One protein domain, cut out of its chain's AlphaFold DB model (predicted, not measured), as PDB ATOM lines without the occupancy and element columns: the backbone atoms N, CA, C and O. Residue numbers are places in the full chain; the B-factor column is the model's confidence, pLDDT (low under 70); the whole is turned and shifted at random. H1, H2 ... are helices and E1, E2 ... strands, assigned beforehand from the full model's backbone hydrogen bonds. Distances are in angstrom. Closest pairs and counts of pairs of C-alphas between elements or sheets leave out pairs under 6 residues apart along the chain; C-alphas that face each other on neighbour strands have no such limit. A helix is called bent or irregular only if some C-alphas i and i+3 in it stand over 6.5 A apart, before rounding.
ATOM      1  N   ASP A   2     -48.634  42.725 -21.181       93.62
ATOM      2  CA  ASP A   2     -47.582  42.818 -22.185       93.62
ATOM      3  C   ASP A   2     -46.239  42.461 -21.542       93.62
ATOM      4  O   ASP A   2     -45.938  42.887 -20.426       93.62
ATOM      5  N   CYS A   3     -45.466  41.616 -22.222       93.75
ATOM      6  CA  CYS A   3     -44.125  41.241 -21.790       93.75
ATOM      7  C   CYS A   3     -43.204  42.465 -21.808       93.75
ATOM      8  O   CYS A   3     -43.143  43.153 -22.827       93.75
ATOM      9  N   LEU A   4     -42.422  42.681 -20.746       94.62
ATOM     10  CA  LEU A   4     -41.464  43.791 -20.679       94.62
ATOM     11  C   LEU A   4     -40.454  43.788 -21.843       94.62
ATOM     12  O   LEU A   4     -40.042  44.853 -22.291       94.62
ATOM     13  N   PHE A   5     -40.077  42.607 -22.343       92.88
ATOM     14  CA  PHE A   5     -39.055  42.469 -23.382       92.88
ATOM     15  C   PHE A   5     -39.637  42.422 -24.797       92.88
ATOM     16  O   PHE A   5     -39.334  43.284 -25.616       92.88
ATOM     17  N   CYS A   6     -40.497  41.445 -25.103       91.62
ATOM     18  CA  CYS A   6     -41.047  41.312 -26.458       91.62
ATOM     19  C   CYS A   6     -42.297  42.170 -26.717       91.62
ATOM     20  O   CYS A   6     -42.809  42.183 -27.831       91.62
ATOM     21  N   GLY A   7     -42.853  42.852 -25.710       92.56
ATOM     22  CA  GLY A   7     -44.057  43.682 -25.862       92.56
ATOM     23  C   GLY A   7     -45.325  42.917 -26.257       92.56
ATOM     24  O   GLY A   7     -46.374  43.524 -26.463       92.56
ATOM     25  N   GLU A   8     -45.258  41.594 -26.384       93.56
ATOM     26  CA  GLU A   8     -46.402  40.783 -26.759       93.56
ATOM     27  C   GLU A   8     -47.280  40.463 -25.556       93.56
ATOM     28  O   GLU A   8     -46.796  40.191 -24.449       93.56
ATOM     29  N   ASN A   9     -48.588  40.423 -25.800       95.38
ATOM     30  CA  ASN A   9     -49.547  40.017 -24.793       95.38
ATOM     31  C   ASN A   9     -49.504  38.495 -24.625       95.38
ATOM     32  O   ASN A   9     -50.020  37.742 -25.451       95.38
ATOM     33  N   ARG A  10     -48.844  38.038 -23.560       92.56
ATOM     34  CA  ARG A  10     -48.626  36.615 -23.274       92.56
ATOM     35  C   ARG A  10     -48.885  36.313 -21.800       92.56
ATOM     36  O   ARG A  10     -49.069  37.205 -20.969       92.56
ATOM     37  N   LYS A  11     -48.880  35.026 -21.455       93.50
ATOM     38  CA  LYS A  11     -48.869  34.591 -20.056       93.50
ATOM     39  C   LYS A  11     -47.499  34.896 -19.444       93.50
ATOM     40  O   LYS A  11     -46.478  34.450 -19.968       93.50
ATOM     41  N   MET A  12     -47.491  35.653 -18.347       95.06
ATOM     42  CA  MET A  12     -46.267  35.989 -17.619       95.06
ATOM     43  C   MET A  12     -45.791  34.807 -16.764       95.06
ATOM     44  O   MET A  12     -46.600  34.068 -16.193       95.06
ATOM     45  N   THR A  13     -44.477  34.642 -16.668       94.06
ATOM     46  CA  THR A  13     -43.783  33.744 -15.746       94.06
ATOM     47  C   THR A  13     -43.340  34.509 -14.507       94.06
ATOM     48  O   THR A  13     -43.211  35.728 -14.526       94.06
ATOM     49  N   LYS A  14     -43.123  33.788 -13.404       92.00
ATOM     50  CA  LYS A  14     -42.579  34.358 -12.167       92.00
ATOM     51  C   LYS A  14     -41.053  34.335 -12.222       92.00
ATOM     52  O   LYS A  14     -40.432  33.436 -11.650       92.00
ATOM     53  N   GLU A  15     -40.472  35.280 -12.955       92.25
ATOM     54  CA  GLU A  15     -39.021  35.322 -13.126       92.25
ATOM     55  C   GLU A  15     -38.325  35.732 -11.831       92.25
ATOM     56  O   GLU A  15     -38.850  36.568 -11.098       92.25
ATOM     57  N   HIS A  16     -37.198  35.103 -11.502       90.00
ATOM     58  CA  HIS A  16     -36.456  35.425 -10.292       90.00
ATOM     59  C   HIS A  16     -35.676  36.720 -10.508       90.00
ATOM     60  O   HIS A  16     -34.989  36.891 -11.502       90.00
ATOM     61  N   ILE A  17     -35.754  37.644  -9.553       89.00
ATOM     62  CA  ILE A  17     -34.999  38.903  -9.657       89.00
ATOM     63  C   ILE A  17     -33.492  38.627  -9.594       89.00
ATOM     64  O   ILE A  17     -32.707  39.275 -10.278       89.00
ATOM     65  N   LEU A  18     -33.098  37.655  -8.769       89.38
ATOM     66  CA  LEU A  18     -31.744  37.128  -8.735       89.38
ATOM     67  C   LEU A  18     -31.768  35.665  -9.189       89.38
ATOM     68  O   LEU A  18     -32.489  34.871  -8.569       89.38
ATOM     69  N   PRO A  19     -30.971  35.289 -10.207       89.94
ATOM     70  CA  PRO A  19     -30.844  33.916 -10.660       89.94
ATOM     71  C   PRO A  19     -30.687  32.900  -9.533       89.94
ATOM     72  O   PRO A  19     -29.914  33.069  -8.586       89.94
ATOM     73  N   ARG A  20     -31.406  31.784  -9.665       87.75
ATOM     74  CA  ARG A  20     -31.501  30.758  -8.619       87.75
ATOM     75  C   ARG A  20     -30.145  30.128  -8.282       87.75
ATOM     76  O   ARG A  20     -29.927  29.742  -7.136       87.75
ATOM     77  N   TRP A  21     -29.245  30.050  -9.265       90.06
ATOM     78  CA  TRP A  21     -27.901  29.495  -9.106       90.06
ATOM     79  C   TRP A  21     -27.002  30.344  -8.198       90.06
ATOM     80  O   TRP A  21     -26.100  29.798  -7.571       90.06
ATOM     81  N   MET A  22     -27.257  31.651  -8.037       91.00
ATOM     82  CA  MET A  22     -26.456  32.488  -7.129       91.00
ATOM     83  C   MET A  22     -26.593  32.058  -5.669       91.00
ATOM     84  O   MET A  22     -25.669  32.242  -4.884       91.00
ATOM     85  N   ARG A  23     -27.708  31.417  -5.310       88.94
ATOM     86  CA  ARG A  23     -27.898  30.838  -3.978       88.94
ATOM     87  C   ARG A  23     -26.841  29.781  -3.639       88.94
ATOM     88  O   ARG A  23     -26.509  29.616  -2.471       88.94
ATOM     89  N   GLU A  24     -26.361  29.048  -4.642       89.50
ATOM     90  CA  GLU A  24     -25.316  28.029  -4.481       89.50
ATOM     91  C   GLU A  24     -23.931  28.674  -4.350       89.50
ATOM     92  O   GLU A  24     -23.095  28.193  -3.592       89.50
ATOM     93  N   GLU A  25     -23.707  29.780  -5.061       90.94
ATOM     94  CA  GLU A  25     -22.424  30.491  -5.101       90.94
ATOM     95  C   GLU A  25     -22.191  31.398  -3.884       90.94
ATOM     96  O   GLU A  25     -21.032  31.626  -3.527       90.94
ATOM     97  N   PHE A  26     -23.280  31.888  -3.275       88.81
ATOM     98  CA  PHE A  26     -23.311  32.833  -2.149       88.81
ATOM     99  C   PHE A  26     -24.264  32.348  -1.033       88.81
ATOM    100  O   PHE A  26     -25.301  32.970  -0.758       88.81
ATOM    101  N   PRO A  27     -23.975  31.197  -0.395       85.81
ATOM    102  CA  PRO A  27     -24.840  30.597   0.623       85.81
ATOM    103  C   PRO A  27     -25.002  31.456   1.887       85.81
ATOM    104  O   PRO A  27     -25.966  31.274   2.631       85.81
ATOM    105  N   GLU A  28     -24.080  32.377   2.154       83.12
ATOM    106  CA  GLU A  28     -24.156  33.368   3.226       83.12
ATOM    107  C   GLU A  28     -25.299  34.364   3.000       83.12
ATOM    108  O   GLU A  28     -26.083  34.608   3.914       83.12
ATOM    109  N   LEU A  29     -25.489  34.831   1.761       79.06
ATOM    110  CA  LEU A  29     -26.578  35.742   1.395       79.06
ATOM    111  C   LEU A  29     -27.937  35.034   1.345       79.06
ATOM    112  O   LEU A  29     -28.984  35.667   1.435       79.06
ATOM    113  N   ALA A  30     -27.938  33.708   1.196       74.69
ATOM    114  CA  ALA A  30     -29.155  32.910   1.120       74.69
ATOM    115  C   ALA A  30     -29.861  32.721   2.472       74.69
ATOM    116  O   ALA A  30     -31.052  32.404   2.492       74.69
ATOM    117  N   LYS A  31     -29.125  32.855   3.582       65.62
ATOM    118  CA  LYS A  31     -29.589  32.503   4.933       65.62
ATOM    119  C   LYS A  31     -30.233  33.666   5.679       65.62
ATOM    120  O   LYS A  31     -30.998  33.420   6.608       65.62
ATOM    121  N   GLU A  32     -29.960  34.905   5.283       58.16
ATOM    122  CA  GLU A  32     -30.522  36.068   5.964       58.16
ATOM    123  C   GLU A  32     -31.897  36.445   5.388       58.16
ATOM    124  O   GLU A  32     -32.037  36.625   4.173       58.16
ATOM    125  N   PRO A  33     -32.947  36.575   6.222       58.84
ATOM    126  CA  PRO A  33     -34.195  37.179   5.788       58.84
ATOM    127  C   PRO A  33     -33.948  38.668   5.521       58.84
ATOM    128  O   PRO A  33     -33.896  39.480   6.440       58.84
ATOM    129  N   VAL A  34     -33.814  39.027   4.244       56.19
ATOM    130  CA  VAL A  34     -33.514  40.405   3.810       56.19
ATOM    131  C   VAL A  34     -34.733  41.326   3.957       56.19
ATOM    132  O   VAL A  34     -34.604  42.547   3.937       56.19
ATOM    133  N   TYR A  35     -35.936  40.769   4.146       53.84
ATOM    134  CA  TYR A  35     -37.162  41.558   4.217       53.84
ATOM    135  C   TYR A  35     -38.146  41.048   5.279       53.84
ATOM    136  O   TYR A  35     -38.608  39.910   5.232       53.84
ATOM    137  N   PRO A  63     -32.815  36.916  -0.511       79.75
ATOM    138  CA  PRO A  63     -32.806  37.757  -1.710       79.75
ATOM    139  C   PRO A  63     -33.079  36.953  -2.998       79.75
ATOM    140  O   PRO A  63     -33.675  37.468  -3.941       79.75
ATOM    141  N   PHE A  64     -32.762  35.655  -2.998       85.50
ATOM    142  CA  PHE A  64     -32.987  34.716  -4.108       85.50
ATOM    143  C   PHE A  64     -34.423  34.169  -4.222       85.50
ATOM    144  O   PHE A  64     -34.677  33.276  -5.030       85.50
ATOM    145  N   THR A  65     -35.363  34.639  -3.394       83.69
ATOM    146  CA  THR A  65     -36.774  34.192  -3.423       83.69
ATOM    147  C   THR A  65     -37.710  35.174  -4.126       83.69
ATOM    148  O   THR A  65     -38.851  34.821  -4.438       83.69
ATOM    149  N   ASN A  66     -37.237  36.392  -4.398       84.69
ATOM    150  CA  ASN A  66     -38.041  37.436  -5.016       84.69
ATOM    151  C   ASN A  66     -38.288  37.132  -6.493       84.69
ATOM    152  O   ASN A  66     -37.358  36.837  -7.243       84.69
ATOM    153  N   GLN A  67     -39.553  37.237  -6.901       89.94
ATOM    154  CA  GLN A  67     -39.993  36.953  -8.262       89.94
ATOM    155  C   GLN A  67     -40.862  38.086  -8.817       89.94
ATOM    156  O   GLN A  67     -41.691  38.637  -8.093       89.94
ATOM    157  N   ALA A  68     -40.722  38.383 -10.108       90.62
ATOM    158  CA  ALA A  68     -41.466  39.421 -10.814       90.62
ATOM    159  C   ALA A  68     -42.289  38.824 -11.978       90.62
ATOM    160  O   ALA A  68     -41.719  38.234 -12.897       90.62
ATOM    161  N   PRO A  69     -43.630  38.975 -11.989       93.88
ATOM    162  CA  PRO A  69     -44.492  38.455 -13.050       93.88
ATOM    163  C   PRO A  69     -44.594  39.417 -14.248       93.88
ATOM    164  O   PRO A  69     -45.692  39.817 -14.629       93.88
ATOM    165  N   VAL A  70     -43.455  39.820 -14.817       94.50
ATOM    166  CA  VAL A  70     -43.375  40.866 -15.867       94.50
ATOM    167  C   VAL A  70     -42.806  40.370 -17.198       94.50
ATOM    168  O   VAL A  70     -42.726  41.125 -18.168       94.50
ATOM    169  N   VAL A  71     -42.421  39.095 -17.260       92.88
ATOM    170  CA  VAL A  71     -41.765  38.503 -18.425       92.88
ATOM    171  C   VAL A  71     -42.532  37.283 -18.906       92.88
ATOM    172  O   VAL A  71     -43.043  36.516 -18.101       92.88
ATOM    173  N   CYS A  72     -42.651  37.093 -20.219       96.19
ATOM    174  CA  CYS A  72     -43.294  35.909 -20.781       96.19
ATOM    175  C   CYS A  72     -42.341  34.707 -20.856       96.19
ATOM    176  O   CYS A  72     -41.123  34.867 -20.920       96.19
ATOM    177  N   GLY A  73     -42.905  33.499 -20.940       93.31
ATOM    178  CA  GLY A  73     -42.125  32.258 -20.952       93.31
ATOM    179  C   GLY A  73     -41.157  32.099 -22.127       93.31
ATOM    180  O   GLY A  73     -40.114  31.484 -21.941       93.31
ATOM    181  N   SER A  74     -41.449  32.670 -23.303       93.31
ATOM    182  CA  SER A  74     -40.541  32.587 -24.457       93.31
ATOM    183  C   SER A  74     -39.285  33.431 -24.264       93.31
ATOM    184  O   SER A  74     -38.195  32.969 -24.575       93.31
ATOM    185  N   CYS A  75     -39.408  34.637 -23.701       92.88
ATOM    186  CA  CYS A  75     -38.233  35.419 -23.322       92.88
ATOM    187  C   CYS A  75     -37.499  34.734 -22.165       92.88
ATOM    188  O   CYS A  75     -36.286  34.560 -22.227       92.88
ATOM    189  N   ASN A  76     -38.251  34.315 -21.141       93.00
ATOM    190  CA  ASN A  76     -37.712  33.757 -19.903       93.00
ATOM    191  C   ASN A  76     -36.902  32.482 -20.107       93.00
ATOM    192  O   ASN A  76     -35.766  32.388 -19.665       93.00
ATOM    193  N   GLY A  77     -37.485  31.502 -20.795       89.38
ATOM    194  CA  GLY A  77     -36.815  30.243 -21.118       89.38
ATOM    195  C   GLY A  77     -35.938  30.311 -22.368       89.38
ATOM    196  O   GLY A  77     -35.295  29.320 -22.691       89.38
ATOM    197  N   GLY A  78     -35.946  31.436 -23.087       91.75
ATOM    198  CA  GLY A  78     -35.164  31.647 -24.300       91.75
ATOM    199  C   GLY A  78     -33.855  32.369 -24.001       91.75
ATOM    200  O   GLY A  78     -33.028  31.896 -23.220       91.75
ATOM    201  N   TRP A  79     -33.676  33.536 -24.620       91.75
ATOM    202  CA  TRP A  79     -32.416  34.278 -24.572       91.75
ATOM    203  C   TRP A  79     -31.967  34.638 -23.148       91.75
ATOM    204  O   TRP A  79     -30.769  34.599 -22.897       91.75
ATOM    205  N   MET A  80     -32.874  34.925 -22.200       91.31
ATOM    206  CA  MET A  80     -32.454  35.235 -20.821       91.31
ATOM    207  C   MET A  80     -31.851  34.020 -20.128       91.31
ATOM    208  O   MET A  80     -30.791  34.136 -19.524       91.31
ATOM    209  N   SER A  81     -32.471  32.844 -20.260       89.31
ATOM    210  CA  SER A  81     -31.900  31.605 -19.721       89.31
ATOM    211  C   SER A  81     -30.542  31.283 -20.358       89.31
ATOM    212  O   SER A  81     -29.652  30.758 -19.680       89.31
ATOM    213  N   GLY A  82     -30.382  31.588 -21.650       88.94
ATOM    214  CA  GLY A  82     -29.104  31.483 -22.355       88.94
ATOM    215  C   GLY A  82     -28.056  32.438 -21.783       88.94
ATOM    216  O   GLY A  82     -26.979  31.996 -21.383       88.94
ATOM    217  N   LEU A  83     -28.408  33.720 -21.654       89.69
ATOM    218  CA  LEU A  83     -27.545  34.762 -21.103       89.69
ATOM    219  C   LEU A  83     -27.098  34.426 -19.678       89.69
ATOM    220  O   LEU A  83     -25.905  34.454 -19.394       89.69
ATOM    221  N   GLU A  84     -28.025  34.047 -18.795       89.88
ATOM    222  CA  GLU A  84     -27.710  33.662 -17.415       89.88
ATOM    223  C   GLU A  84     -26.684  32.528 -17.344       89.88
ATOM    224  O   GLU A  84     -25.794  32.540 -16.490       89.88
ATOM    225  N   THR A  85     -26.806  31.552 -18.244       89.88
ATOM    226  CA  THR A  85     -25.903  30.401 -18.305       89.88
ATOM    227  C   THR A  85     -24.520  30.815 -18.803       89.88
ATOM    228  O   THR A  85     -23.519  30.420 -18.204       89.88
ATOM    229  N   ALA A  86     -24.461  31.647 -19.846       88.56
ATOM    230  CA  ALA A  86     -23.213  32.134 -20.427       88.56
ATOM    231  C   ALA A  86     -22.409  32.992 -19.434       88.56
ATOM    232  O   ALA A  86     -21.199  32.807 -19.273       88.56
ATOM    233  N   VAL A  87     -23.081  33.887 -18.701       90.25
ATOM    234  CA  VAL A  87     -22.405  34.839 -17.804       90.25
ATOM    235  C   VAL A  87     -22.114  34.281 -16.414       90.25
ATOM    236  O   VAL A  87     -21.322  34.882 -15.692       90.25
ATOM    237  N   ARG A  88     -22.697  33.138 -16.014       91.88
ATOM    238  CA  ARG A  88     -22.574  32.600 -14.643       91.88
ATOM    239  C   ARG A  88     -21.125  32.572 -14.152       91.88
ATOM    240  O   ARG A  88     -20.819  33.129 -13.103       91.88
ATOM    241  N   LYS A  89     -20.223  31.930 -14.901       91.19
ATOM    242  CA  LYS A  89     -18.823  31.746 -14.483       91.19
ATOM    243  C   LYS A  89     -18.057  33.074 -14.344       91.19
ATOM    244  O   LYS A  89     -17.513  33.295 -13.261       91.19
ATOM    245  N   PRO A  90     -17.982  33.949 -15.369       92.31
ATOM    246  CA  PRO A  90     -17.284  35.225 -15.223       92.31
ATOM    247  C   PRO A  90     -17.935  36.121 -14.160       92.31
ATOM    248  O   PRO A  90     -17.223  36.725 -13.362       92.31
ATOM    249  N   LEU A  91     -19.268  36.142 -14.064       92.31
ATOM    250  CA  LEU A  91     -19.980  36.971 -13.092       92.31
ATOM    251  C   LEU A  91     -19.690  36.555 -11.641       92.31
ATOM    252  O   LEU A  91     -19.428  37.410 -10.798       92.31
ATOM    253  N   VAL A  92     -19.660  35.251 -11.343       93.75
ATOM    254  CA  VAL A  92     -19.298  34.746 -10.004       93.75
ATOM    255  C   VAL A  92     -17.893  35.180  -9.601       93.75
ATOM    256  O   VAL A  92     -17.672  35.576  -8.459       93.75
ATOM    257  N   GLN A  93     -16.940  35.103 -10.529       93.12
ATOM    258  CA  GLN A  93     -15.557  35.502 -10.277       93.12
ATOM    259  C   GLN A  93     -15.460  37.006  -9.994       93.12
ATOM    260  O   GLN A  93     -14.835  37.392  -9.008       93.12
ATOM    261  N   MET A  94     -16.160  37.834 -10.778       93.62
ATOM    262  CA  MET A  94     -16.225  39.283 -10.555       93.62
ATOM    263  C   MET A  94     -16.814  39.633  -9.187       93.62
ATOM    264  O   MET A  94     -16.230  40.432  -8.461       93.62
ATOM    265  N   ILE A  95     -17.932  39.010  -8.800       92.62
ATOM    266  CA  ILE A  95     -18.568  39.256  -7.495       92.62
ATOM    267  C   ILE A  95     -17.628  38.860  -6.343       92.62
ATOM    268  O   ILE A  95     -17.582  39.542  -5.324       92.62
ATOM    269  N   LYS A  96     -16.833  37.794  -6.513       92.94
ATOM    270  CA  LYS A  96     -15.821  37.349  -5.536       92.94
ATOM    271  C   LYS A  96     -14.542  38.203  -5.543       92.94
ATOM    272  O   LYS A  96     -13.624  37.913  -4.780       92.94
ATOM    273  N   GLY A  97     -14.463  39.234  -6.388       93.19
ATOM    274  CA  GLY A  97     -13.290  40.102  -6.517       93.19
ATOM    275  C   GLY A  97     -12.093  39.432  -7.197       93.19
ATOM    276  O   GLY A  97     -10.961  39.882  -7.031       93.19
ATOM    277  N   LEU A  98     -12.320  38.343  -7.937       93.38
ATOM    278  CA  LEU A  98     -11.273  37.611  -8.641       93.38
ATOM    279  C   LEU A  98     -11.051  38.204 -10.042       93.38
ATOM    280  O   LEU A  98     -12.014  38.634 -10.685       93.38
ATOM    281  N   PRO A  99      -9.806  38.211 -10.553       91.06
ATOM    282  CA  PRO A  99      -9.529  38.653 -11.913       91.06
ATOM    283  C   PRO A  99     -10.271  37.796 -12.943       91.06
ATOM    284  O   PRO A  99     -10.222  36.567 -12.898       91.06
ATOM    285  N   VAL A 100     -10.909  38.452 -13.910       91.44
ATOM    286  CA  VAL A 100     -11.593  37.799 -15.031       91.44
ATOM    287  C   VAL A 100     -11.081  38.392 -16.332       91.44
ATOM    288  O   VAL A 100     -11.082  39.606 -16.509       91.44
ATOM    289  N   THR A 101     -10.667  37.526 -17.252       88.25
ATOM    290  CA  THR A 101     -10.487  37.899 -18.658       88.25
ATOM    291  C   THR A 101     -11.769  37.546 -19.390       88.25
ATOM    292  O   THR A 101     -12.168  36.382 -19.384       88.25
ATOM    293  N   LEU A 102     -12.421  38.545 -19.980       83.62
ATOM    294  CA  LEU A 102     -13.573  38.332 -20.845       83.62
ATOM    295  C   LEU A 102     -13.075  38.048 -22.260       83.62
ATOM    296  O   LEU A 102     -12.280  38.819 -22.802       83.62
ATOM    297  N   THR A 103     -13.518  36.942 -22.853       79.38
ATOM    298  CA  THR A 103     -13.327  36.720 -24.289       79.38
ATOM    299  C   THR A 103     -14.264  37.632 -25.086       79.38
ATOM    300  O   THR A 103     -15.244  38.155 -24.545       79.38
ATOM    301  N   ALA A 104     -13.966  37.837 -26.374       75.88
ATOM    302  CA  ALA A 104     -14.863  38.562 -27.275       75.88
ATOM    303  C   ALA A 104     -16.262  37.928 -27.257       75.88
ATOM    304  O   ALA A 104     -17.223  38.619 -26.966       75.88
ATOM    305  N   GLU A 105     -16.344  36.600 -27.355       69.94
ATOM    306  CA  GLU A 105     -17.593  35.828 -27.276       69.94
ATOM    307  C   GLU A 105     -18.383  36.099 -25.982       69.94
ATOM    308  O   GLU A 105     -19.579  36.336 -26.027       69.94
ATOM    309  N   GLN A 106     -17.728  36.168 -24.817       68.12
ATOM    310  CA  GLN A 106     -18.404  36.471 -23.542       68.12
ATOM    311  C   GLN A 106     -18.877  37.923 -23.427       68.12
ATOM    312  O   GLN A 106     -19.776  38.226 -22.641       68.12
ATOM    313  N   SER A 107     -18.241  38.824 -24.173       62.44
ATOM    314  CA  SER A 107     -18.604  40.241 -24.238       62.44
ATOM    315  C   SER A 107     -19.699  40.480 -25.283       62.44
ATOM    316  O   SER A 107     -20.554  41.344 -25.103       62.44
ATOM    317  N   GLU A 108     -19.688  39.683 -26.351       60.62
ATOM    318  CA  GLU A 108     -20.596  39.733 -27.492       60.62
ATOM    319  C   GLU A 108     -21.858  38.904 -27.271       60.62
ATOM    320  O   GLU A 108     -22.889  39.306 -27.779       60.62
ATOM    321  N   ASP A 109     -21.868  37.845 -26.459       54.12
ATOM    322  CA  ASP A 109     -23.088  37.103 -26.081       54.12
ATOM    323  C   ASP A 109     -24.102  37.989 -25.327       54.12
ATOM    324  O   ASP A 109     -25.298  37.693 -25.288       54.12
ATOM    325  N   GLY A 110     -23.654  39.132 -24.791       48.22
ATOM    326  CA  GLY A 110     -24.525  40.207 -24.303       48.22
ATOM    327  C   GLY A 110     -25.218  41.027 -25.406       48.22
ATOM    328  O   GLY A 110     -26.178  41.736 -25.115       48.22
ATOM    329  N   GLY A 111     -24.761  40.931 -26.659       38.34
ATOM    330  CA  GLY A 111     -25.254  41.664 -27.834       38.34
ATOM    331  C   GLY A 111     -25.608  40.811 -29.070       38.34
ATOM    332  O   GLY A 111     -26.344  41.287 -29.927       38.34
ATOM    333  N   ALA A 112     -25.165  39.556 -29.167       34.66
ATOM    334  CA  ALA A 112     -25.245  38.723 -30.372       34.66
ATOM    335  C   ALA A 112     -26.516  37.856 -30.464       34.66
ATOM    336  O   ALA A 112     -26.792  37.282 -31.512       34.66
ATOM    337  N   MET A 113     -27.340  37.809 -29.410       37.16
ATOM    338  CA  MET A 113     -28.682  37.199 -29.457       37.16
ATOM    339  C   MET A 113     -29.792  38.223 -29.753       37.16
ATOM    340  O   MET A 113     -30.980  37.909 -29.664       37.16
ATOM    341  N   VAL A 114     -29.421  39.444 -30.159       45.56
ATOM    342  CA  VAL A 114     -30.303  40.376 -30.881       45.56
ATOM    343  C   VAL A 114     -30.286  39.969 -32.361       45.56
ATOM    344  O   VAL A 114     -29.816  40.689 -33.229       45.56
ATOM    345  N   GLY A 115     -30.707  38.736 -32.633       38.53
ATOM    346  CA  GLY A 115     -30.750  38.153 -33.969       38.53
ATOM    347  C   GLY A 115     -32.191  37.839 -34.341       38.53
ATOM    348  O   GLY A 115     -32.811  36.951 -33.761       38.53
ATOM    349  N   ASP A 116     -32.720  38.615 -35.281       44.44
ATOM    350  CA  ASP A 116     -33.970  38.441 -36.035       44.44
ATOM    351  C   ASP A 116     -35.327  38.668 -35.335       44.44
ATOM    352  O   ASP A 116     -36.175  39.358 -35.906       44.44
ATOM    353  N   GLU A 117     -35.584  38.204 -34.105       46.88
ATOM    354  CA  GLU A 117     -36.915  38.416 -33.477       46.88
ATOM    355  C   GLU A 117     -36.995  39.661 -32.574       46.88
ATOM    356  O   GLU A 117     -38.026  40.343 -32.531       46.88
ATOM    357  N   ALA A 118     -35.904  40.009 -31.885       45.84
ATOM    358  CA  ALA A 118     -35.848  41.175 -31.000       45.84
ATOM    359  C   ALA A 118     -35.785  42.501 -31.779       45.84
ATOM    360  O   ALA A 118     -36.481  43.454 -31.418       45.84
ATOM    361  N   ASP A 119     -35.050  42.542 -32.895       47.31
ATOM    362  CA  ASP A 119     -35.009  43.708 -33.787       47.31
ATOM    363  C   ASP A 119     -36.339  43.922 -34.501       47.31
ATOM    364  O   ASP A 119     -36.844  45.044 -34.560       47.31
ATOM    365  N   ALA A 120     -36.993  42.844 -34.948       49.31
ATOM    366  CA  ALA A 120     -38.355  42.931 -35.460       49.31
ATOM    367  C   ALA A 120     -39.324  43.469 -34.392       49.31
ATOM    368  O   ALA A 120     -40.253  44.208 -34.719       49.31
ATOM    369  N   CYS A 121     -39.117  43.132 -33.118       45.97
ATOM    370  CA  CYS A 121     -39.916  43.638 -32.009       45.97
ATOM    371  C   CYS A 121     -39.660  45.129 -31.732       45.97
ATOM    372  O   CYS A 121     -40.621  45.899 -31.650       45.97
ATOM    373  N   LEU A 122     -38.402  45.566 -31.642       48.50
ATOM    374  CA  LEU A 122     -38.046  46.975 -31.441       48.50
ATOM    375  C   LEU A 122     -38.513  47.844 -32.612       48.50
ATOM    376  O   LEU A 122     -39.105  48.904 -32.395       48.50
ATOM    377  N   LEU A 123     -38.364  47.354 -33.845       48.56
ATOM    378  CA  LEU A 123     -38.862  48.019 -35.044       48.56
ATOM    379  C   LEU A 123     -40.399  48.101 -35.039       48.56
ATOM    380  O   LEU A 123     -40.960  49.164 -35.299       48.56
ATOM    381  N   ARG A 124     -41.111  47.030 -34.652       54.62
ATOM    382  CA  ARG A 124     -42.582  47.051 -34.499       54.62
ATOM    383  C   ARG A 124     -43.039  47.993 -33.382       54.62
ATOM    384  O   ARG A 124     -44.061  48.658 -33.549       54.62
ATOM    385  N   GLN A 125     -42.319  48.082 -32.265       54.03
ATOM    386  CA  GLN A 125     -42.626  49.027 -31.185       54.03
ATOM    387  C   GLN A 125     -42.381  50.481 -31.618       54.03
ATOM    388  O   GLN A 125     -43.218  51.342 -31.340       54.03
ATOM    389  N   ALA A 126     -41.294  50.754 -32.345       50.19
ATOM    390  CA  ALA A 126     -41.008  52.070 -32.915       50.19
ATOM    391  C   ALA A 126     -42.081  52.493 -33.935       50.19
ATOM    392  O   ALA A 126     -42.598  53.608 -33.859       50.19
ATOM    393  N   LEU A 127     -42.501  51.579 -34.816       55.53
ATOM    394  CA  LEU A 127     -43.571  51.816 -35.791       55.53
ATOM    395  C   LEU A 127     -44.940  52.031 -35.120       55.53
ATOM    396  O   LEU A 127     -45.687  52.924 -35.515       55.53
ATOM    397  N   ARG A 128     -45.265  51.286 -34.052       60.72
ATOM    398  CA  ARG A 128     -46.496  51.502 -33.265       60.72
ATOM    399  C   ARG A 128     -46.505  52.850 -32.543       60.72
ATOM    400  O   ARG A 128     -47.557  53.476 -32.461       60.72
ATOM    401  N   ARG A 129     -45.353  53.322 -32.052       52.72
ATOM    402  CA  ARG A 129     -45.225  54.658 -31.443       52.72
ATOM    403  C   ARG A 129     -45.448  55.773 -32.466       52.72
ATOM    404  O   ARG A 129     -46.165  56.713 -32.149       52.72
ATOM    405  N   GLN A 130     -44.921  55.635 -33.686       53.38
ATOM    406  CA  GLN A 130     -45.159  56.596 -34.774       53.38
ATOM    407  C   GLN A 130     -46.626  56.608 -35.241       53.38
ATOM    408  O   GLN A 130     -47.180  57.669 -35.522       53.38
ATOM    409  N   ALA A 131     -47.294  55.449 -35.263       51.81
ATOM    410  CA  ALA A 131     -48.724  55.369 -35.572       51.81
ATOM    411  C   ALA A 131     -49.608  55.982 -34.465       51.81
ATOM    412  O   ALA A 131     -50.616  56.621 -34.761       51.81
TER     413      ALA A 131
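This is residues 2 to 35 and 63 to 131 of the 148 residues of an uncharacterized protein of Streptomyces rimosus subsp. pseudoverticillatus (UniProt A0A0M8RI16). One long kinked helix, H3, runs through the middle of a loose frame, with a two-stranded ribbon of E1 and E2 at its first end and the short helix H1 near its last end, while the short helix H2 is near H1 but apart from H3. After H3 the chain folds back along the other side of it through the short helix H4 to H5, an arm whose residues 126 to 131 stick out free. The printed part has 103 residues with two named strands and five named helices in the order E1, H1, H2, E2, H3, H4, H5; the sheet, E1 - E2, is antiparallel, and the class is mostly helix. The whole is loose, with a radius of gyration of the C-alphas of 16.5 A and spans of 50 by 36 by 20 A.

Residues 2 to 11 come before E1, residues 12 to 16, which begins at C-alpha 12 (-46.267, 35.989, -17.619). H1 is residues 22 to 25 and H2 residues 27 to 31. Beyond the cut, E2 is residues 67 to 72, 13.0 A long. H3 follows at once as residues 73 to 95, 28.0 A long, from C-alpha 73 at (-42.125, 32.258, -20.952). H3 is irregular, with C-alphas 86 and 89 7.4 A apart, and has a kink of 56 degrees near residue 89. H4 is residues 104 to 108. H5, residues 117 to 131, is 20.8 A long and ends at C-alpha 131 (-48.724, 55.369, -35.572).

E1 and E2 are antiparallel neighbours, their directions 137 degrees apart; N 13 and O 71 are 2.8 A apart and N 68 and O 15 are 2.8 A apart, both within hydrogen-bond range. The closest C-alphas of E1 and H3 are those of Thr 13 and Gly 73, 5.7 A apart. H1 and H3 are close but not clearly touching, the closest C-alphas being those of Glu 25 and Val 92, 7.2 A apart. H1 and H2 are also close but not clearly touching, at 5.6 A between the C-alphas of Arg 23 and Ala 30. H3 and H4 are close but not clearly touching, at 7.2 A between the C-alphas of Val 87 and Gln 106. H5 is apart from H3 and from H4. Each O i to N i+4 pair is within hydrogen-bond range in H4 and H5, against 14 of 19 in H3 and 0 of 1 in H2, where 1 of 2 O i to N i+3 pairs is within range; H1 is too short for an i+4 pair.

The C-alphas farthest apart, those of Glu 28 and Ala 131, are 50.9 A apart. Residues 36 to 62 are not printed, and C-alphas 35 and 63 are 8.3 A apart across this cut, in the link from H2 to E2. Of the links that are printed whole, none is long. The mean pLDDT of the printed part is 78.3; residues 31 to 35 and 105 to 131 are under 70.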